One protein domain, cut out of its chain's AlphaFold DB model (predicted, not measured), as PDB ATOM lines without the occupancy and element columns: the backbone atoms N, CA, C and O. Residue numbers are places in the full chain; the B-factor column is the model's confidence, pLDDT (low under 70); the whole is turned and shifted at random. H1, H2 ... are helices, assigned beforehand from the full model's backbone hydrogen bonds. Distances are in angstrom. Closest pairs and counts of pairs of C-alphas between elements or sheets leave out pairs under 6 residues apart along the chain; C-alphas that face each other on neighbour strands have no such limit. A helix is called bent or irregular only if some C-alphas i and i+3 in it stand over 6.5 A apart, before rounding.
ATOM      1  N   ARG A  22      -8.849 -17.716  53.074       94.56
ATOM      2  CA  ARG A  22      -9.014 -19.158  53.212       94.56
ATOM      3  C   ARG A  22      -8.099 -19.926  52.264       94.56
ATOM      4  O   ARG A  22      -7.382 -20.819  52.704       94.56
ATOM      5  N   SER A  23      -8.066 -19.547  50.987       94.31
ATOM      6  CA  SER A  23      -7.191 -20.174  49.987       94.31
ATOM      7  C   SER A  23      -5.708 -20.078  50.372       94.31
ATOM      8  O   SER A  23      -4.954 -21.037  50.203       94.31
ATOM      9  N   LYS A  24      -5.271 -18.953  50.957       96.06
ATOM     10  CA  LYS A  24      -3.906 -18.805  51.490       96.06
ATOM     11  C   LYS A  24      -3.631 -19.783  52.632       96.06
ATOM     12  O   LYS A  24      -2.593 -20.439  52.604       96.06
ATOM     13  N   MET A  25      -4.554 -19.919  53.584       97.62
ATOM     14  CA  MET A  25      -4.404 -20.863  54.699       97.62
ATOM     15  C   MET A  25      -4.397 -22.321  54.231       97.62
ATOM     16  O   MET A  25      -3.559 -23.104  54.668       97.62
ATOM     17  N   GLU A  26      -5.289 -22.686  53.309       97.38
ATOM     18  CA  GLU A  26      -5.337 -24.029  52.724       97.38
ATOM     19  C   GLU A  26      -4.031 -24.363  51.990       97.38
ATOM     20  O   GLU A  26      -3.478 -25.450  52.167       97.38
ATOM     21  N   ASN A  27      -3.490 -23.406  51.230       96.00
ATOM     22  CA  ASN A  27      -2.193 -23.557  50.577       96.00
ATOM     23  C   ASN A  27      -1.050 -23.695  51.589       96.00
ATOM     24  O   ASN A  27      -0.209 -24.578  51.428       96.00
ATOM     25  N   GLU A  28      -1.021 -22.879  52.643       97.44
ATOM     26  CA  GLU A  28       0.005 -22.968  53.686       97.44
ATOM     27  C   GLU A  28      -0.030 -24.331  54.394       97.44
ATOM     28  O   GLU A  28       0.996 -25.003  54.495       97.44
ATOM     29  N   ILE A  29      -1.214 -24.798  54.799       96.94
ATOM     30  CA  ILE A  29      -1.380 -26.124  55.408       96.94
ATOM     31  C   ILE A  29      -0.947 -27.223  54.435       96.94
ATOM     32  O   ILE A  29      -0.263 -28.157  54.847       96.94
ATOM     33  N   SER A  30      -1.281 -27.106  53.146       95.94
ATOM     34  CA  SER A  30      -0.880 -28.097  52.140       95.94
ATOM     35  C   SER A  30       0.636 -28.237  52.003       95.94
ATOM     36  O   SER A  30       1.137 -29.346  51.813       95.94
ATOM     37  N   GLN A  31       1.364 -27.125  52.141       95.56
ATOM     38  CA  GLN A  31       2.822 -27.101  52.109       95.56
ATOM     39  C   GLN A  31       3.399 -27.696  53.391       95.56
ATOM     40  O   GLN A  31       4.312 -28.516  53.322       95.56
ATOM     41  N   ILE A  32       2.845 -27.329  54.552       95.31
ATOM     42  CA  ILE A  32       3.277 -27.861  55.849       95.31
ATOM     43  C   ILE A  32       3.079 -29.381  55.901       95.31
ATOM     44  O   ILE A  32       3.998 -30.110  56.261       95.31
ATOM     45  N   LEU A  33       1.903 -29.865  55.506       93.94
ATOM     46  CA  LEU A  33       1.568 -31.289  55.512       93.94
ATOM     47  C   LEU A  33       2.156 -32.067  54.331       93.94
ATOM     48  O   LEU A  33       1.963 -33.277  54.249       93.94
ATOM     49  N   GLY A  34       2.867 -31.395  53.427       93.38
ATOM     50  CA  GLY A  34       3.583 -32.016  52.321       93.38
ATOM     51  C   GLY A  34       2.694 -32.765  51.325       93.38
ATOM     52  O   GLY A  34       3.070 -33.834  50.837       93.38
ATOM     53  N   PHE A  35       1.508 -32.226  51.015       94.44
ATOM     54  CA  PHE A  35       0.553 -32.875  50.106       94.44
ATOM     55  C   PHE A  35       1.162 -33.152  48.728       94.44
ATOM     56  O   PHE A  35       0.947 -34.223  48.161       94.44
ATOM     57  N   GLU A  36       1.966 -32.226  48.202       94.00
ATOM     58  CA  GLU A  36       2.636 -32.406  46.913       94.00
ATOM     59  C   GLU A  36       3.618 -33.580  46.940       94.00
ATOM     60  O   GLU A  36       3.612 -34.400  46.021       94.00
ATOM     61  N   GLN A  37       4.410 -33.709  48.006       92.19
ATOM     62  CA  GLN A  37       5.353 -34.810  48.187       92.19
ATOM     63  C   GLN A  37       4.613 -36.147  48.299       92.19
ATOM     64  O   GLN A  37       4.992 -37.110  47.635       92.19
ATOM     65  N   THR A  38       3.523 -36.201  49.072       91.38
ATOM     66  CA  THR A  38       2.680 -37.403  49.198       91.38
ATOM     67  C   THR A  38       2.093 -37.823  47.848       91.38
ATOM     68  O   THR A  38       2.179 -38.989  47.464       91.38
ATOM     69  N   VAL A  39       1.530 -36.878  47.089       93.25
ATOM     70  CA  VAL A  39       0.980 -37.157  45.756       93.25
ATOM     71  C   VAL A  39       2.085 -37.574  44.786       93.25
ATOM     72  O   VAL A  39       1.899 -38.515  44.017       93.25
ATOM     73  N   ALA A  40       3.244 -36.918  44.813       92.69
ATOM     74  CA  ALA A  40       4.374 -37.288  43.970       92.69
ATOM     75  C   ALA A  40       4.830 -38.729  44.241       92.69
ATOM     76  O   ALA A  40       4.987 -39.482  43.279       92.69
ATOM     77  N   HIS A  41       4.962 -39.115  45.515       91.44
ATOM     78  CA  HIS A  41       5.349 -40.468  45.930       91.44
ATOM     79  C   HIS A  41       4.353 -41.521  45.443       91.44
ATOM     80  O   HIS A  41       4.742 -42.477  44.777       91.44
ATOM     81  N   TYR A  42       3.052 -41.289  45.648       90.38
ATOM     82  CA  TYR A  42       2.003 -42.184  45.148       90.38
ATOM     83  C   TYR A  42       2.125 -42.444  43.638       90.38
ATOM     84  O   TYR A  42       2.019 -43.579  43.175       90.38
ATOM     85  N   PHE A  43       2.384 -41.398  42.850       92.06
ATOM     86  CA  PHE A  43       2.528 -41.539  41.402       92.06
ATOM     87  C   PHE A  43       3.842 -42.208  40.975       92.06
ATOM     88  O   PHE A  43       3.882 -42.784  39.888       92.06
ATOM     89  N   VAL A  44       4.897 -42.153  41.792       90.94
ATOM     90  CA  VAL A  44       6.116 -42.948  41.573       90.94
ATOM     91  C   VAL A  44       5.800 -44.433  41.750       90.94
ATOM     92  O   VAL A  44       6.062 -45.213  40.834       90.94
ATOM     93  N   GLU A  45       5.156 -44.813  42.856       89.00
ATOM     94  CA  GLU A  45       4.778 -46.210  43.109       89.00
ATOM     95  C   GLU A  45       3.796 -46.740  42.058       89.00
ATOM     96  O   GLU A  45       3.979 -47.829  41.516       89.00
ATOM     97  N   TYR A  46       2.815 -45.929  41.660       88.69
ATOM     98  CA  TYR A  46       1.885 -46.291  40.592       88.69
ATOM     99  C   TYR A  46       2.596 -46.587  39.260       88.69
ATOM    100  O   TYR A  46       2.261 -47.560  38.582       88.69
ATOM    101  N   LYS A  47       3.605 -45.791  38.869       89.81
ATOM    102  CA  LYS A  47       4.383 -46.075  37.649       89.81
ATOM    103  C   LYS A  47       5.187 -47.367  37.769       89.81
ATOM    104  O   LYS A  47       5.260 -48.109  36.793       89.81
ATOM    105  N   LYS A  48       5.758 -47.666  38.942       89.25
ATOM    106  CA  LYS A  48       6.458 -48.943  39.164       89.25
ATOM    107  C   LYS A  48       5.519 -50.129  38.939       89.25
ATOM    108  O   LYS A  48       5.883 -51.054  38.213       89.25
ATOM    109  N   GLN A  49       4.299 -50.071  39.476       85.56
ATOM    110  CA  GLN A  49       3.284 -51.108  39.246       85.56
ATOM    111  C   GLN A  49       2.890 -51.204  37.769       85.56
ATOM    112  O   GLN A  49       2.810 -52.301  37.218       85.56
ATOM    113  N   LEU A  50       2.714 -50.064  37.092       88.25
ATOM    114  CA  LEU A  50       2.416 -50.028  35.660       88.25
ATOM    115  C   LEU A  50       3.493 -50.755  34.839       88.25
ATOM    116  O   LEU A  50       3.157 -51.592  34.007       88.25
ATOM    117  N   PHE A  51       4.778 -50.482  35.083       89.88
ATOM    118  CA  PHE A  51       5.869 -51.141  34.356       89.88
ATOM    119  C   PHE A  51       6.029 -52.617  34.722       89.88
ATOM    120  O   PHE A  51       6.410 -53.415  33.870       89.88
ATOM    121  N   LYS A  52       5.683 -53.009  35.953       85.38
ATOM    122  CA  LYS A  52       5.630 -54.420  36.355       85.38
ATOM    123  C   LYS A  52       4.541 -55.189  35.599       85.38
ATOM    124  O   LYS A  52       4.792 -56.300  35.143       85.38
ATOM    125  N   LEU A  53       3.356 -54.596  35.442       83.00
ATOM    126  CA  LEU A  53       2.227 -55.202  34.722       83.00
ATOM    127  C   LEU A  53       2.410 -55.170  33.197       83.00
ATOM    128  O   LEU A  53       1.973 -56.082  32.499       83.00
ATOM    129  N   TYR A  54       3.078 -54.141  32.675       87.25
ATOM    130  CA  TYR A  54       3.286 -53.932  31.244       87.25
ATOM    131  C   TYR A  54       4.776 -53.720  30.926       87.25
ATOM    132  O   TYR A  54       5.172 -52.625  30.521       87.25
ATOM    133  N   PRO A  55       5.619 -54.767  31.028       88.38
ATOM    134  CA  PRO A  55       7.082 -54.654  30.929       88.38
ATOM    135  C   PRO A  55       7.600 -54.224  29.550       88.38
ATOM    136  O   PRO A  55       8.778 -53.923  29.389       88.38
ATOM    137  N   LYS A  56       6.730 -54.199  28.532       91.69
ATOM    138  CA  LYS A  56       7.050 -53.678  27.195       91.69
ATOM    139  C   LYS A  56       7.007 -52.146  27.123       91.69
ATOM    140  O   LYS A  56       7.454 -51.588  26.126       91.69
ATOM    141  N   LEU A  57       6.433 -51.475  28.123       92.00
ATOM    142  CA  LEU A  57       6.391 -50.016  28.185       92.00
ATOM    143  C   LEU A  57       7.712 -49.475  28.738       92.00
ATOM    144  O   LEU A  57       8.201 -49.950  29.758       92.00
ATOM    145  N   THR A  58       8.256 -48.447  28.090       91.56
ATOM    146  CA  THR A  58       9.388 -47.673  28.615       91.56
ATOM    147  C   THR A  58       8.893 -46.413  29.317       91.56
ATOM    148  O   THR A  58       7.806 -45.907  29.021       91.56
ATOM    149  N   GLU A  59       9.707 -45.868  30.221       90.75
ATOM    150  CA  GLU A  59       9.400 -44.592  30.871       90.75
ATOM    151  C   GLU A  59       9.256 -43.457  29.855       90.75
ATOM    152  O   GLU A  59       8.267 -42.730  29.886       90.75
ATOM    153  N   GLU A  60      10.167 -43.374  28.884       93.88
ATOM    154  CA  GLU A  60      10.118 -42.376  27.812       93.88
ATOM    155  C   GLU A  60       8.813 -42.445  27.005       93.88
ATOM    156  O   GLU A  60       8.204 -41.411  26.713       93.88
ATOM    157  N   TYR A  61       8.341 -43.656  26.684       92.75
ATOM    158  CA  TYR A  61       7.073 -43.840  25.985       92.75
ATOM    159  C   TYR A  61       5.895 -43.357  26.835       92.75
ATOM    160  O   TYR A  61       5.010 -42.657  26.334       92.75
ATOM    161  N   VAL A  62       5.886 -43.707  28.122       92.38
ATOM    162  CA  VAL A  62       4.809 -43.328  29.038       92.38
ATOM    163  C   VAL A  62       4.771 -41.817  29.264       92.38
ATOM    164  O   VAL A  62       3.698 -41.225  29.179       92.38
ATOM    165  N   GLU A  63       5.914 -41.172  29.476       92.00
ATOM    166  CA  GLU A  63       5.988 -39.717  29.632       92.00
ATOM    167  C   GLU A  63       5.556 -38.981  28.361       92.00
ATOM    168  O   GLU A  63       4.730 -38.068  28.426       92.00
ATOM    169  N   SER A  64       6.037 -39.421  27.195       93.81
ATOM    170  CA  SER A  64       5.743 -38.754  25.920       93.81
ATOM    171  C   SER A  64       4.268 -38.852  25.524       93.81
ATOM    172  O   SER A  64       3.712 -37.899  24.981       93.81
ATOM    173  N   ASN A  65       3.615 -39.985  25.805       93.69
ATOM    174  CA  ASN A  65       2.237 -40.230  25.367       93.69
ATOM    175  C   ASN A  65       1.195 -39.947  26.457       93.69
ATOM    176  O   ASN A  65       0.066 -39.569  26.147       93.69
ATOM    177  N   TYR A  66       1.557 -40.108  27.733       92.56
ATOM    178  CA  TYR A  66       0.620 -40.052  28.859       92.56
ATOM    179  C   TYR A  66       1.031 -39.067  29.959       92.56
ATOM    180  O   TYR A  66       0.301 -38.927  30.941       92.56
ATOM    181  N   GLY A  67       2.132 -38.319  29.819       92.06
ATOM    182  CA  GLY A  67       2.566 -37.333  30.820       92.06
ATOM    183  C   GLY A  67       1.481 -36.304  31.181       92.06
ATOM    184  O   GLY A  67       1.332 -35.916  32.343       92.06
ATOM    185  N   SER A  68       0.638 -35.920  30.216       94.00
ATOM    186  CA  SER A  68      -0.526 -35.050  30.447       94.00
ATOM    187  C   SER A  68      -1.585 -35.695  31.353       94.00
ATOM    188  O   SER A  68      -2.147 -35.014  32.215       94.00
ATOM    189  N   VAL A  69      -1.806 -37.007  31.222       92.62
ATOM    190  CA  VAL A  69      -2.706 -37.797  32.077       92.62
ATOM    191  C   VAL A  69      -2.161 -37.851  33.501       92.62
ATOM    192  O   VAL A  69      -2.902 -37.578  34.446       92.62
ATOM    193  N   PHE A  70      -0.859 -38.095  33.674       92.12
ATOM    194  CA  PHE A  70      -0.216 -38.058  34.991       92.12
ATOM    195  C   PHE A  70      -0.310 -36.677  35.639       92.12
ATOM    196  O   PHE A  70      -0.643 -36.568  36.819       92.12
ATOM    197  N   LYS A  71      -0.085 -35.602  34.875       94.56
ATOM    198  CA  LYS A  71      -0.237 -34.225  35.368       94.56
ATOM    199  C   LYS A  71      -1.675 -33.930  35.802       94.56
ATOM    200  O   LYS A  71      -1.887 -33.336  36.859       94.56
ATOM    201  N   TYR A  72      -2.661 -34.363  35.016       95.00
ATOM    202  CA  TYR A  72      -4.074 -34.250  35.373       95.00
ATOM    203  C   TYR A  72      -4.395 -35.031  36.656       95.00
ATOM    204  O   TYR A  72      -5.022 -34.485  37.565       95.00
ATOM    205  N   GLY A  73      -3.915 -36.273  36.759       93.94
ATOM    206  CA  GLY A  73      -4.073 -37.121  37.937       93.94
ATOM    207  C   GLY A  73      -3.496 -36.475  39.195       93.94
ATOM    208  O   GLY A  73      -4.216 -36.306  40.177       93.94
ATOM    209  N   LYS A  74      -2.243 -36.007  39.143       95.31
ATOM    210  CA  LYS A  74      -1.598 -35.283  40.253       95.31
ATOM    211  C   LYS A  74      -2.424 -34.078  40.701       95.31
ATOM    212  O   LYS A  74      -2.689 -33.924  41.889       95.31
ATOM    213  N   LYS A  75      -2.916 -33.267  39.755       96.00
ATOM    214  CA  LYS A  75      -3.791 -32.125  40.066       96.00
ATOM    215  C   LYS A  75      -5.089 -32.563  40.751       96.00
ATOM    216  O   LYS A  75      -5.534 -31.913  41.691       96.00
ATOM    217  N   ARG A  76      -5.709 -33.661  40.305       96.62
ATOM    218  CA  ARG A  76      -6.940 -34.192  40.918       96.62
ATOM    219  C   ARG A  76      -6.708 -34.669  42.349       96.62
ATOM    220  O   ARG A  76      -7.544 -34.373  43.199       96.62
ATOM    221  N   TYR A  77      -5.591 -35.340  42.608       95.19
ATOM    222  CA  TYR A  77      -5.203 -35.766  43.954       95.19
ATOM    223  C   TYR A  77      -4.923 -34.568  44.866       95.19
ATOM    224  O   TYR A  77      -5.483 -34.495  45.955       95.19
ATOM    225  N   MET A  78      -4.154 -33.580  44.396       96.31
ATOM    226  CA  MET A  78      -3.922 -32.335  45.140       96.31
ATOM    227  C   MET A  78      -5.237 -31.639  45.499       96.31
ATOM    228  O   MET A  78      -5.466 -31.305  46.657       96.31
ATOM    229  N   ASN A  79      -6.150 -31.496  44.535       95.50
ATOM    230  CA  ASN A  79      -7.458 -30.896  44.784       95.50
ATOM    231  C   ASN A  79      -8.285 -31.686  45.810       95.50
ATOM    232  O   ASN A  79      -9.053 -31.081  46.553       95.50
ATOM    233  N   ALA A  80      -8.168 -33.017  45.846       96.38
ATOM    234  CA  ALA A  80      -8.860 -33.841  46.832       96.38
ATOM    235  C   ALA A  80      -8.320 -33.592  48.248       96.38
ATOM    236  O   ALA A  80      -9.115 -33.406  49.167       96.38
ATOM    237  N   TYR A  81      -6.995 -33.503  48.405       94.69
ATOM    238  CA  TYR A  81      -6.370 -33.153  49.681       94.69
ATOM    239  C   TYR A  81      -6.755 -31.748  50.154       94.69
ATOM    240  O   TYR A  81      -7.190 -31.591  51.292       94.69
ATOM    241  N   ILE A  82      -6.690 -30.743  49.272       96.12
ATOM    242  CA  ILE A  82      -7.134 -29.375  49.590       96.12
ATOM    243  C   ILE A  82      -8.614 -29.360  49.973       96.12
ATOM    244  O   ILE A  82      -8.982 -28.792  50.995       96.12
ATOM    245  N   LYS A  83      -9.474 -30.054  49.215       96.00
ATOM    246  CA  LYS A  83     -10.897 -30.180  49.552       96.00
ATOM    247  C   LYS A  83     -11.106 -30.827  50.924       96.00
ATOM    248  O   LYS A  83     -12.074 -30.487  51.598       96.00
ATOM    249  N   GLY A  84     -10.216 -31.715  51.363       95.50
ATOM    250  CA  GLY A  84     -10.233 -32.281  52.711       95.50
ATOM    251  C   GLY A  84     -10.189 -31.221  53.816       95.50
ATOM    252  O   GLY A  84     -10.797 -31.421  54.861       95.50
ATOM    253  N   LEU A  85      -9.585 -30.055  53.564       96.81
ATOM    254  CA  LEU A  85      -9.531 -28.940  54.515       96.81
ATOM    255  C   LEU A  85     -10.870 -28.196  54.669       96.81
ATOM    256  O   LEU A  85     -11.022 -27.389  55.584       96.81
ATOM    257  N   SER A  86     -11.867 -28.490  53.824       94.81
ATOM    258  CA  SER A  86     -13.214 -27.897  53.913       94.81
ATOM    259  C   SER A  86     -13.975 -28.251  55.191       94.81
ATOM    260  O   SER A  86     -14.958 -27.589  55.510       94.81
ATOM    261  N   VAL A  87     -13.523 -29.267  55.930       96.94
ATOM    262  CA  VAL A  87     -14.111 -29.646  57.222       96.94
ATOM    263  C   VAL A  87     -13.766 -28.664  58.343       96.94
ATOM    264  O   VAL A  87     -14.447 -28.667  59.361       96.94
ATOM    265  N   TYR A  88     -12.731 -27.840  58.159       96.81
ATOM    266  CA  TYR A  88     -12.287 -26.855  59.139       96.81
ATOM    267  C   TYR A  88     -12.855 -25.474  58.824       96.81
ATOM    268  O   TYR A  88     -12.813 -24.991  57.683       96.81
ATOM    269  N   THR A  89     -13.320 -24.805  59.872       97.00
ATOM    270  CA  THR A  89     -13.591 -23.368  59.855       97.00
ATOM    271  C   THR A  89     -12.299 -22.571  59.666       97.00
ATOM    272  O   THR A  89     -11.199 -23.060  59.919       97.00
ATOM    273  N   ASP A  90     -12.420 -21.312  59.243       96.69
ATOM    274  CA  ASP A  90     -11.261 -20.433  59.041       96.69
ATOM    275  C   ASP A  90     -10.445 -20.237  60.333       96.69
ATOM    276  O   ASP A  90      -9.225 -20.115  60.283       96.69
ATOM    277  N   GLU A  91     -11.097 -20.257  61.498       97.44
ATOM    278  CA  GLU A  91     -10.428 -20.141  62.797       97.44
ATOM    279  C   GLU A  91      -9.658 -21.416  63.167       97.44
ATOM    280  O   GLU A  91      -8.519 -21.350  63.624       97.44
ATOM    281  N   GLU A  92     -10.227 -22.592  62.894       98.06
ATOM    282  CA  GLU A  92      -9.530 -23.868  63.082       98.06
ATOM    283  C   GLU A  92      -8.330 -24.000  62.135       98.06
ATOM    284  O   GLU A  92      -7.287 -24.511  62.542       98.06
ATOM    285  N   LEU A  93      -8.425 -23.488  60.899       97.94
ATOM    286  CA  LEU A  93      -7.283 -23.433  59.978       97.94
ATOM    287  C   LEU A  93      -6.145 -22.562  60.538       97.94
ATOM    288  O   LEU A  93      -4.983 -22.970  60.470       97.94
ATOM    289  N   LYS A  94      -6.449 -21.408  61.149       97.69
ATOM    290  CA  LYS A  94      -5.434 -20.570  61.820       97.69
ATOM    291  C   LYS A  94      -4.776 -21.304  62.983       97.69
ATOM    292  O   LYS A  94      -3.549 -21.358  63.049       97.69
ATOM    293  N   GLN A  95      -5.576 -21.925  63.850       98.06
ATOM    294  CA  GLN A  95      -5.072 -22.698  64.989       98.06
ATOM    295  C   GLN A  95      -4.181 -23.863  64.538       98.06
ATOM    296  O   GLN A  95      -3.141 -24.121  65.147       98.06
ATOM    297  N   LEU A  96      -4.541 -24.544  63.444       97.25
ATOM    298  CA  LEU A  96      -3.712 -25.589  62.844       97.25
ATOM    299  C   LEU A  96      -2.369 -25.041  62.357       97.25
ATOM    300  O   LEU A  96      -1.330 -25.634  62.647       97.25
ATOM    301  N   ILE A  97      -2.366 -23.906  61.655       97.69
ATOM    302  CA  ILE A  97      -1.133 -23.262  61.181       97.69
ATOM    303  C   ILE A  97      -0.232 -22.880  62.361       97.69
ATOM    304  O   ILE A  97       0.964 -23.181  62.346       97.69
ATOM    305  N   GLU A  98      -0.788 -22.251  63.397       97.75
ATOM    306  CA  GLU A  98      -0.046 -21.894  64.609       97.75
ATOM    307  C   GLU A  98       0.538 -23.130  65.295       97.75
ATOM    308  O   GLU A  98       1.732 -23.166  65.614       97.75
ATOM    309  N   PHE A  99      -0.273 -24.177  65.452       98.00
ATOM    310  CA  PHE A  99       0.175 -25.440  66.017       98.00
ATOM    311  C   PHE A  99       1.331 -26.029  65.210       98.00
ATOM    312  O   PHE A  99       2.371 -26.343  65.790       98.00
ATOM    313  N   TYR A 100       1.203 -26.141  63.886       97.38
ATOM    314  CA  TYR A 100       2.242 -26.732  63.046       97.38
ATOM    315  C   TYR A 100       3.527 -25.898  62.971       97.38
ATOM    316  O   TYR A 100       4.596 -26.456  62.724       97.38
ATOM    317  N   LYS A 101       3.463 -24.590  63.245       95.94
ATOM    318  CA  LYS A 101       4.650 -23.726  63.366       95.94
ATOM    319  C   LYS A 101       5.421 -23.924  64.675       95.94
ATOM    320  O   LYS A 101       6.612 -23.596  64.714       95.94
ATOM    321  N   SER A 102       4.791 -24.474  65.715       98.00
ATOM    322  CA  SER A 102       5.463 -24.823  66.974       98.00
ATOM    323  C   SER A 102       6.474 -25.965  66.798       98.00
ATOM    324  O   SER A 102       6.379 -26.752  65.857       98.00
ATOM    325  N   ASP A 103       7.419 -26.119  67.730       97.81
ATOM    326  CA  ASP A 103       8.408 -27.210  67.679       97.81
ATOM    327  C   ASP A 103       7.751 -28.594  67.730       97.81
ATOM    328  O   ASP A 103       8.133 -29.504  66.992       97.81
ATOM    329  N   LYS A 104       6.703 -28.742  68.550       97.12
ATOM    330  CA  LYS A 104       5.916 -29.979  68.629       97.12
ATOM    331  C   LYS A 104       5.148 -30.236  67.332       97.12
ATOM    332  O   LYS A 104       5.091 -31.378  66.880       97.12
ATOM    333  N   GLY A 105       4.602 -29.181  66.727       97.25
ATOM    334  CA  GLY A 105       3.949 -29.220  65.421       97.25
ATOM    335  C   GLY A 105       4.888 -29.687  64.313       97.25
ATOM    336  O   GLY A 105       4.603 -30.658  63.619       97.25
ATOM    337  N   LYS A 106       6.064 -29.066  64.205       96.88
ATOM    338  CA  LYS A 106       7.106 -29.460  63.245       96.88
ATOM    339  C   LYS A 106       7.560 -30.901  63.454       96.88
ATOM    340  O   LYS A 106       7.718 -31.643  62.485       96.88
ATOM    341  N   TRP A 107       7.745 -31.317  64.709       97.50
ATOM    342  CA  TRP A 107       8.111 -32.693  65.041       97.50
ATOM    343  C   TRP A 107       7.049 -33.698  64.577       97.50
ATOM    344  O   TRP A 107       7.398 -34.686  63.928       97.50
ATOM    345  N   ILE A 108       5.763 -33.441  64.848       96.50
ATOM    346  CA  ILE A 108       4.697 -34.372  64.460       96.50
ATOM    347  C   ILE A 108       4.452 -34.385  62.949       96.50
ATOM    348  O   ILE A 108       4.182 -35.448  62.396       96.50
ATOM    349  N   VAL A 109       4.604 -33.249  62.262       95.25
ATOM    350  CA  VAL A 109       4.560 -33.176  60.792       95.25
ATOM    351  C   VAL A 109       5.680 -34.016  60.192       95.25
ATOM    352  O   VAL A 109       5.415 -34.881  59.360       95.25
ATOM    353  N   LYS A 110       6.919 -33.841  60.668       94.62
ATOM    354  CA  LYS A 110       8.061 -34.638  60.210       94.62
ATOM    355  C   LYS A 110       7.810 -36.137  60.394       94.62
ATOM    356  O   LYS A 110       8.026 -36.906  59.463       94.62
ATOM    357  N   LYS A 111       7.322 -36.550  61.568       96.12
ATOM    358  CA  LYS A 111       7.035 -37.963  61.849       96.12
ATOM    359  C   LYS A 111       5.888 -38.522  61.011       96.12
ATOM    360  O   LYS A 111       5.989 -39.658  60.562       96.12
ATOM    361  N   ASN A 112       4.846 -37.734  60.750       92.00
ATOM    362  CA  ASN A 112       3.772 -38.141  59.845       92.00
ATOM    363  C   ASN A 112       4.259 -38.291  58.403       92.00
ATOM    364  O   ASN A 112       3.895 -39.262  57.756       92.00
ATOM    365  N   LEU A 113       5.107 -37.387  57.904       90.69
ATOM    366  CA  LEU A 113       5.674 -37.505  56.557       90.69
ATOM    367  C   LEU A 113       6.551 -38.758  56.416       90.69
ATOM    368  O   LEU A 113       6.387 -39.504  55.456       90.69
ATOM    369  N   GLU A 114       7.425 -39.021  57.393       91.62
ATOM    370  CA  GLU A 114       8.231 -40.251  57.448       91.62
ATOM    371  C   GLU A 114       7.337 -41.504  57.481       91.62
ATOM    372  O   GLU A 114       7.552 -42.442  56.715       91.62
ATOM    373  N   SER A 115       6.299 -41.504  58.323       92.19
ATOM    374  CA  SER A 115       5.356 -42.622  58.438       92.19
ATOM    375  C   SER A 115       4.527 -42.831  57.169       92.19
ATOM    376  O   SER A 115       4.294 -43.972  56.782       92.19
ATOM    377  N   ASN A 116       4.071 -41.758  56.520       88.94
ATOM    378  CA  ASN A 116       3.234 -41.840  55.325       88.94
ATOM    379  C   ASN A 116       3.982 -42.470  54.152       88.94
ATOM    380  O   ASN A 116       3.373 -43.223  53.405       88.94
ATOM    381  N   ILE A 117       5.282 -42.201  53.998       87.00
ATOM    382  CA  ILE A 117       6.097 -42.847  52.956       87.00
ATOM    383  C   ILE A 117       6.115 -44.365  53.167       87.00
ATOM    384  O   ILE A 117       5.791 -45.104  52.245       87.00
ATOM    385  N   ILE A 118       6.388 -44.816  54.397       91.25
ATOM    386  CA  ILE A 118       6.402 -46.247  54.746       91.25
ATOM    387  C   ILE A 118       5.036 -46.886  54.464       91.25
ATOM    388  O   ILE A 118       4.956 -47.931  53.829       91.25
ATOM    389  N   VAL A 119       3.950 -46.235  54.893       89.62
ATOM    390  CA  VAL A 119       2.586 -46.730  54.656       89.62
ATOM    391  C   VAL A 119       2.264 -46.797  53.162       89.62
ATOM    392  O   VAL A 119       1.637 -47.755  52.724       89.62
ATOM    393  N   LEU A 120       2.667 -45.803  52.366       87.31
ATOM    394  CA  LEU A 120       2.422 -45.805  50.923       87.31
ATOM    395  C   LEU A 120       3.180 -46.928  50.209       87.31
ATOM    396  O   LEU A 120       2.608 -47.548  49.313       87.31
ATOM    397  N   ASP A 121       4.416 -47.211  50.622       88.19
ATOM    398  CA  ASP A 121       5.201 -48.329  50.091       88.19
ATOM    399  C   ASP A 121       4.528 -49.675  50.417       88.19
ATOM    400  O   ASP A 121       4.317 -50.500  49.525       88.19
ATOM    401  N   ASP A 122       4.080 -49.871  51.661       91.06
ATOM    402  CA  ASP A 122       3.369 -51.090  52.072       91.06
ATOM    403  C   ASP A 122       2.011 -51.242  51.368       91.06
ATOM    404  O   ASP A 122       1.625 -52.343  50.967       91.06
ATOM    405  N   LEU A 123       1.278 -50.143  51.152       89.56
ATOM    406  CA  LEU A 123       0.033 -50.160  50.378       89.56
ATOM    407  C   LEU A 123       0.279 -50.524  48.907       89.56
ATOM    408  O   LEU A 123      -0.566 -51.181  48.292       89.56
ATOM    409  N   ALA A 124       1.422 -50.129  48.338       86.75
ATOM    410  CA  ALA A 124       1.803 -50.532  46.992       86.75
ATOM    411  C   ALA A 124       2.059 -52.046  46.912       86.75
ATOM    412  O   ALA A 124       1.572 -52.690  45.981       86.75
ATOM    413  N   LEU A 125       2.734 -52.626  47.911       88.06
ATOM    414  CA  LEU A 125       2.926 -54.077  48.020       88.06
ATOM    415  C   LEU A 125       1.596 -54.819  48.187       88.06
ATOM    416  O   LEU A 125       1.340 -55.795  47.485       88.06
ATOM    417  N   ALA A 126       0.714 -54.316  49.052       89.50
ATOM    418  CA  ALA A 126      -0.610 -54.898  49.236       89.50
ATOM    419  C   ALA A 126      -1.413 -54.892  47.923       89.50
ATOM    420  O   ALA A 126      -2.013 -55.903  47.562       89.50
ATOM    421  N   SER A 127      -1.399 -53.778  47.180       87.12
ATOM    422  CA  SER A 127      -2.042 -53.670  45.861       87.12
ATOM    423  C   SER A 127      -1.512 -54.715  44.874       87.12
ATOM    424  O   SER A 127      -2.295 -55.365  44.178       87.12
ATOM    425  N   ASP A 128      -0.195 -54.930  44.843       84.88
ATOM    426  CA  ASP A 128       0.434 -55.958  44.011       84.88
ATOM    427  C   ASP A 128      -0.033 -57.373  44.379       84.88
ATOM    428  O   ASP A 128      -0.374 -58.156  43.487       84.88
ATOM    429  N   ASP A 129      -0.100 -57.693  45.672       88.50
ATOM    430  CA  ASP A 129      -0.579 -58.991  46.156       88.50
ATOM    431  C   ASP A 129      -2.056 -59.215  45.806       88.50
ATOM    432  O   ASP A 129      -2.427 -60.283  45.307       88.50
ATOM    433  N   PHE A 130      -2.904 -58.195  45.982       88.62
ATOM    434  CA  PHE A 130      -4.312 -58.252  45.581       88.62
ATOM    435  C   PHE A 130      -4.469 -58.497  44.078       88.62
ATOM    436  O   PHE A 130      -5.254 -59.359  43.675       88.62
ATOM    437  N   ASN A 131      -3.711 -57.775  43.249       83.94
ATOM    438  CA  ASN A 131      -3.749 -57.933  41.797       83.94
ATOM    439  C   ASN A 131      -3.291 -59.330  41.370       83.94
ATOM    440  O   ASN A 131      -3.932 -59.951  40.523       83.94
ATOM    441  N   LYS A 132      -2.229 -59.859  41.987       85.44
ATOM    442  CA  LYS A 132      -1.742 -61.215  41.719       85.44
ATOM    443  C   LYS A 132      -2.819 -62.263  42.006       85.44
ATOM    444  O   LYS A 132      -3.153 -63.048  41.122       85.44
ATOM    445  N   VAL A 133      -3.416 -62.227  43.200       89.44
ATOM    446  CA  VAL A 133      -4.482 -63.167  43.588       89.44
ATOM    447  C   VAL A 133      -5.702 -63.044  42.667       89.44
ATOM    448  O   VAL A 133      -6.348 -64.044  42.348       89.44
ATOM    449  N   PHE A 134      -6.038 -61.827  42.228       86.62
ATOM    450  CA  PHE A 134      -7.141 -61.598  41.296       86.62
ATOM    451  C   PHE A 134      -6.894 -62.253  39.929       86.62
ATOM    452  O   PHE A 134      -7.782 -62.937  39.420       86.62
ATOM    453  N   ILE A 135      -5.695 -62.091  39.359       83.50
ATOM    454  CA  ILE A 135      -5.322 -62.694  38.070       83.50
ATOM    455  C   ILE A 135      -5.264 -64.221  38.167       83.50
ATOM    456  O   ILE A 135      -5.880 -64.896  37.344       83.50
ATOM    457  N   GLU A 136      -4.644 -64.775  39.213       87.81
ATOM    458  CA  GLU A 136      -4.590 -66.231  39.434       87.81
ATOM    459  C   GLU A 136      -5.995 -66.860  39.477       87.81
ATOM    460  O   GLU A 136      -6.231 -67.950  38.950       87.81
ATOM    461  N   LYS A 137      -6.975 -66.160  40.068       89.00
ATOM    462  CA  LYS A 137      -8.383 -66.591  40.076       89.00
ATOM    463  C   LYS A 137      -9.095 -66.480  38.727       89.00
ATOM    464  O   LYS A 137     -10.087 -67.179  38.525       89.00
ATOM    465  N   LEU A 138      -8.668 -65.578  37.847       88.06
ATOM    466  CA  LEU A 138      -9.216 -65.473  36.493       88.06
ATOM    467  C   LEU A 138      -8.660 -66.565  35.575       88.06
ATOM    468  O   LEU A 138      -9.419 -67.106  34.781       88.06
ATOM    469  N   GLU A 139      -7.375 -66.899  35.707       86.19
ATOM    470  CA  GLU A 139      -6.675 -67.885  34.865       86.19
ATOM    471  C   GLU A 139      -6.928 -69.344  35.282       86.19
ATOM    472  O   GLU A 139      -6.701 -70.263  34.502       86.19
ATOM    473  N   SER A 140      -7.405 -69.572  36.510       79.12
ATOM    474  CA  SER A 140      -7.782 -70.903  37.019       79.12
ATOM    475  C   SER A 140      -9.197 -71.354  36.626       79.12
ATOM    476  O   SER A 140      -9.654 -72.402  37.092       79.12
ATOM    477  N   LYS A 141      -9.894 -70.579  35.787       54.81
ATOM    478  CA  LYS A 141     -11.192 -70.918  35.188       54.81
ATOM    479  C   LYS A 141     -11.030 -71.284  33.721       54.81
ATOM    480  O   LYS A 141     -11.800 -72.163  33.279       54.81
TER     481      LYS A 141
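AT A GLANCE: This is residues 22 to 141 of the 141 residues of the protein "DUF2059 domain-containing protein" of Vibrio panuliri (UniProt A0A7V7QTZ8). A long helix, H5, runs the length of this elongated model; H2 lies side by side with it, H3 slants across H2 on the side away from H5, and short H1 and H4 pack together where H5 begins. Residues 132 to 141 stick out. The printed part has 120 residues with five named helices, H1 to H5, and no named strand: all helix, loose, radius of gyration of the C-alphas 18.3 A, spans 57 by 29 by 23 A.

HOW THE PARTS SIT: Start at H5, residues 103 to 139: its residues 113 to 128 alone touch H2, residues 35 to 53, at a shallow tilt of 21 degrees, closest C-alphas Glu 45 and Ala 124, 6.5 A. Residues 35 to 43 of H2 touch residues 70 to 81 of H3, residues 59 to 87, a helical hairpin, closest C-alphas Val 39 and Lys 74, 6.4 A. H1, residues 22 to 32, touches H4, residues 90 to 101, closest C-alphas Arg 22 and Asp 90, 6.4 A. Every O i to N i+4 pair is within hydrogen-bond range in H1, H2 and H4, 20 of 25 in H3, 32 of 33 in H5.

IN THESE COORDINATES: Find C-alpha 103 at (8.408, -27.210, 67.679); H5 runs 54.4 A to C-alpha 139 at (-6.675, -67.885, 34.865). H3 is irregular, C-alphas 65 and 68 being 7.8 A apart, with a kink of 74 degrees near residue 66.

THE WHOLE: The farthest C-alphas, Ser 102 and Lys 141, are 58.4 A apart. The printed part has no cut, its four links between helices are tight, and residue 141 is under 70 in pLDDT.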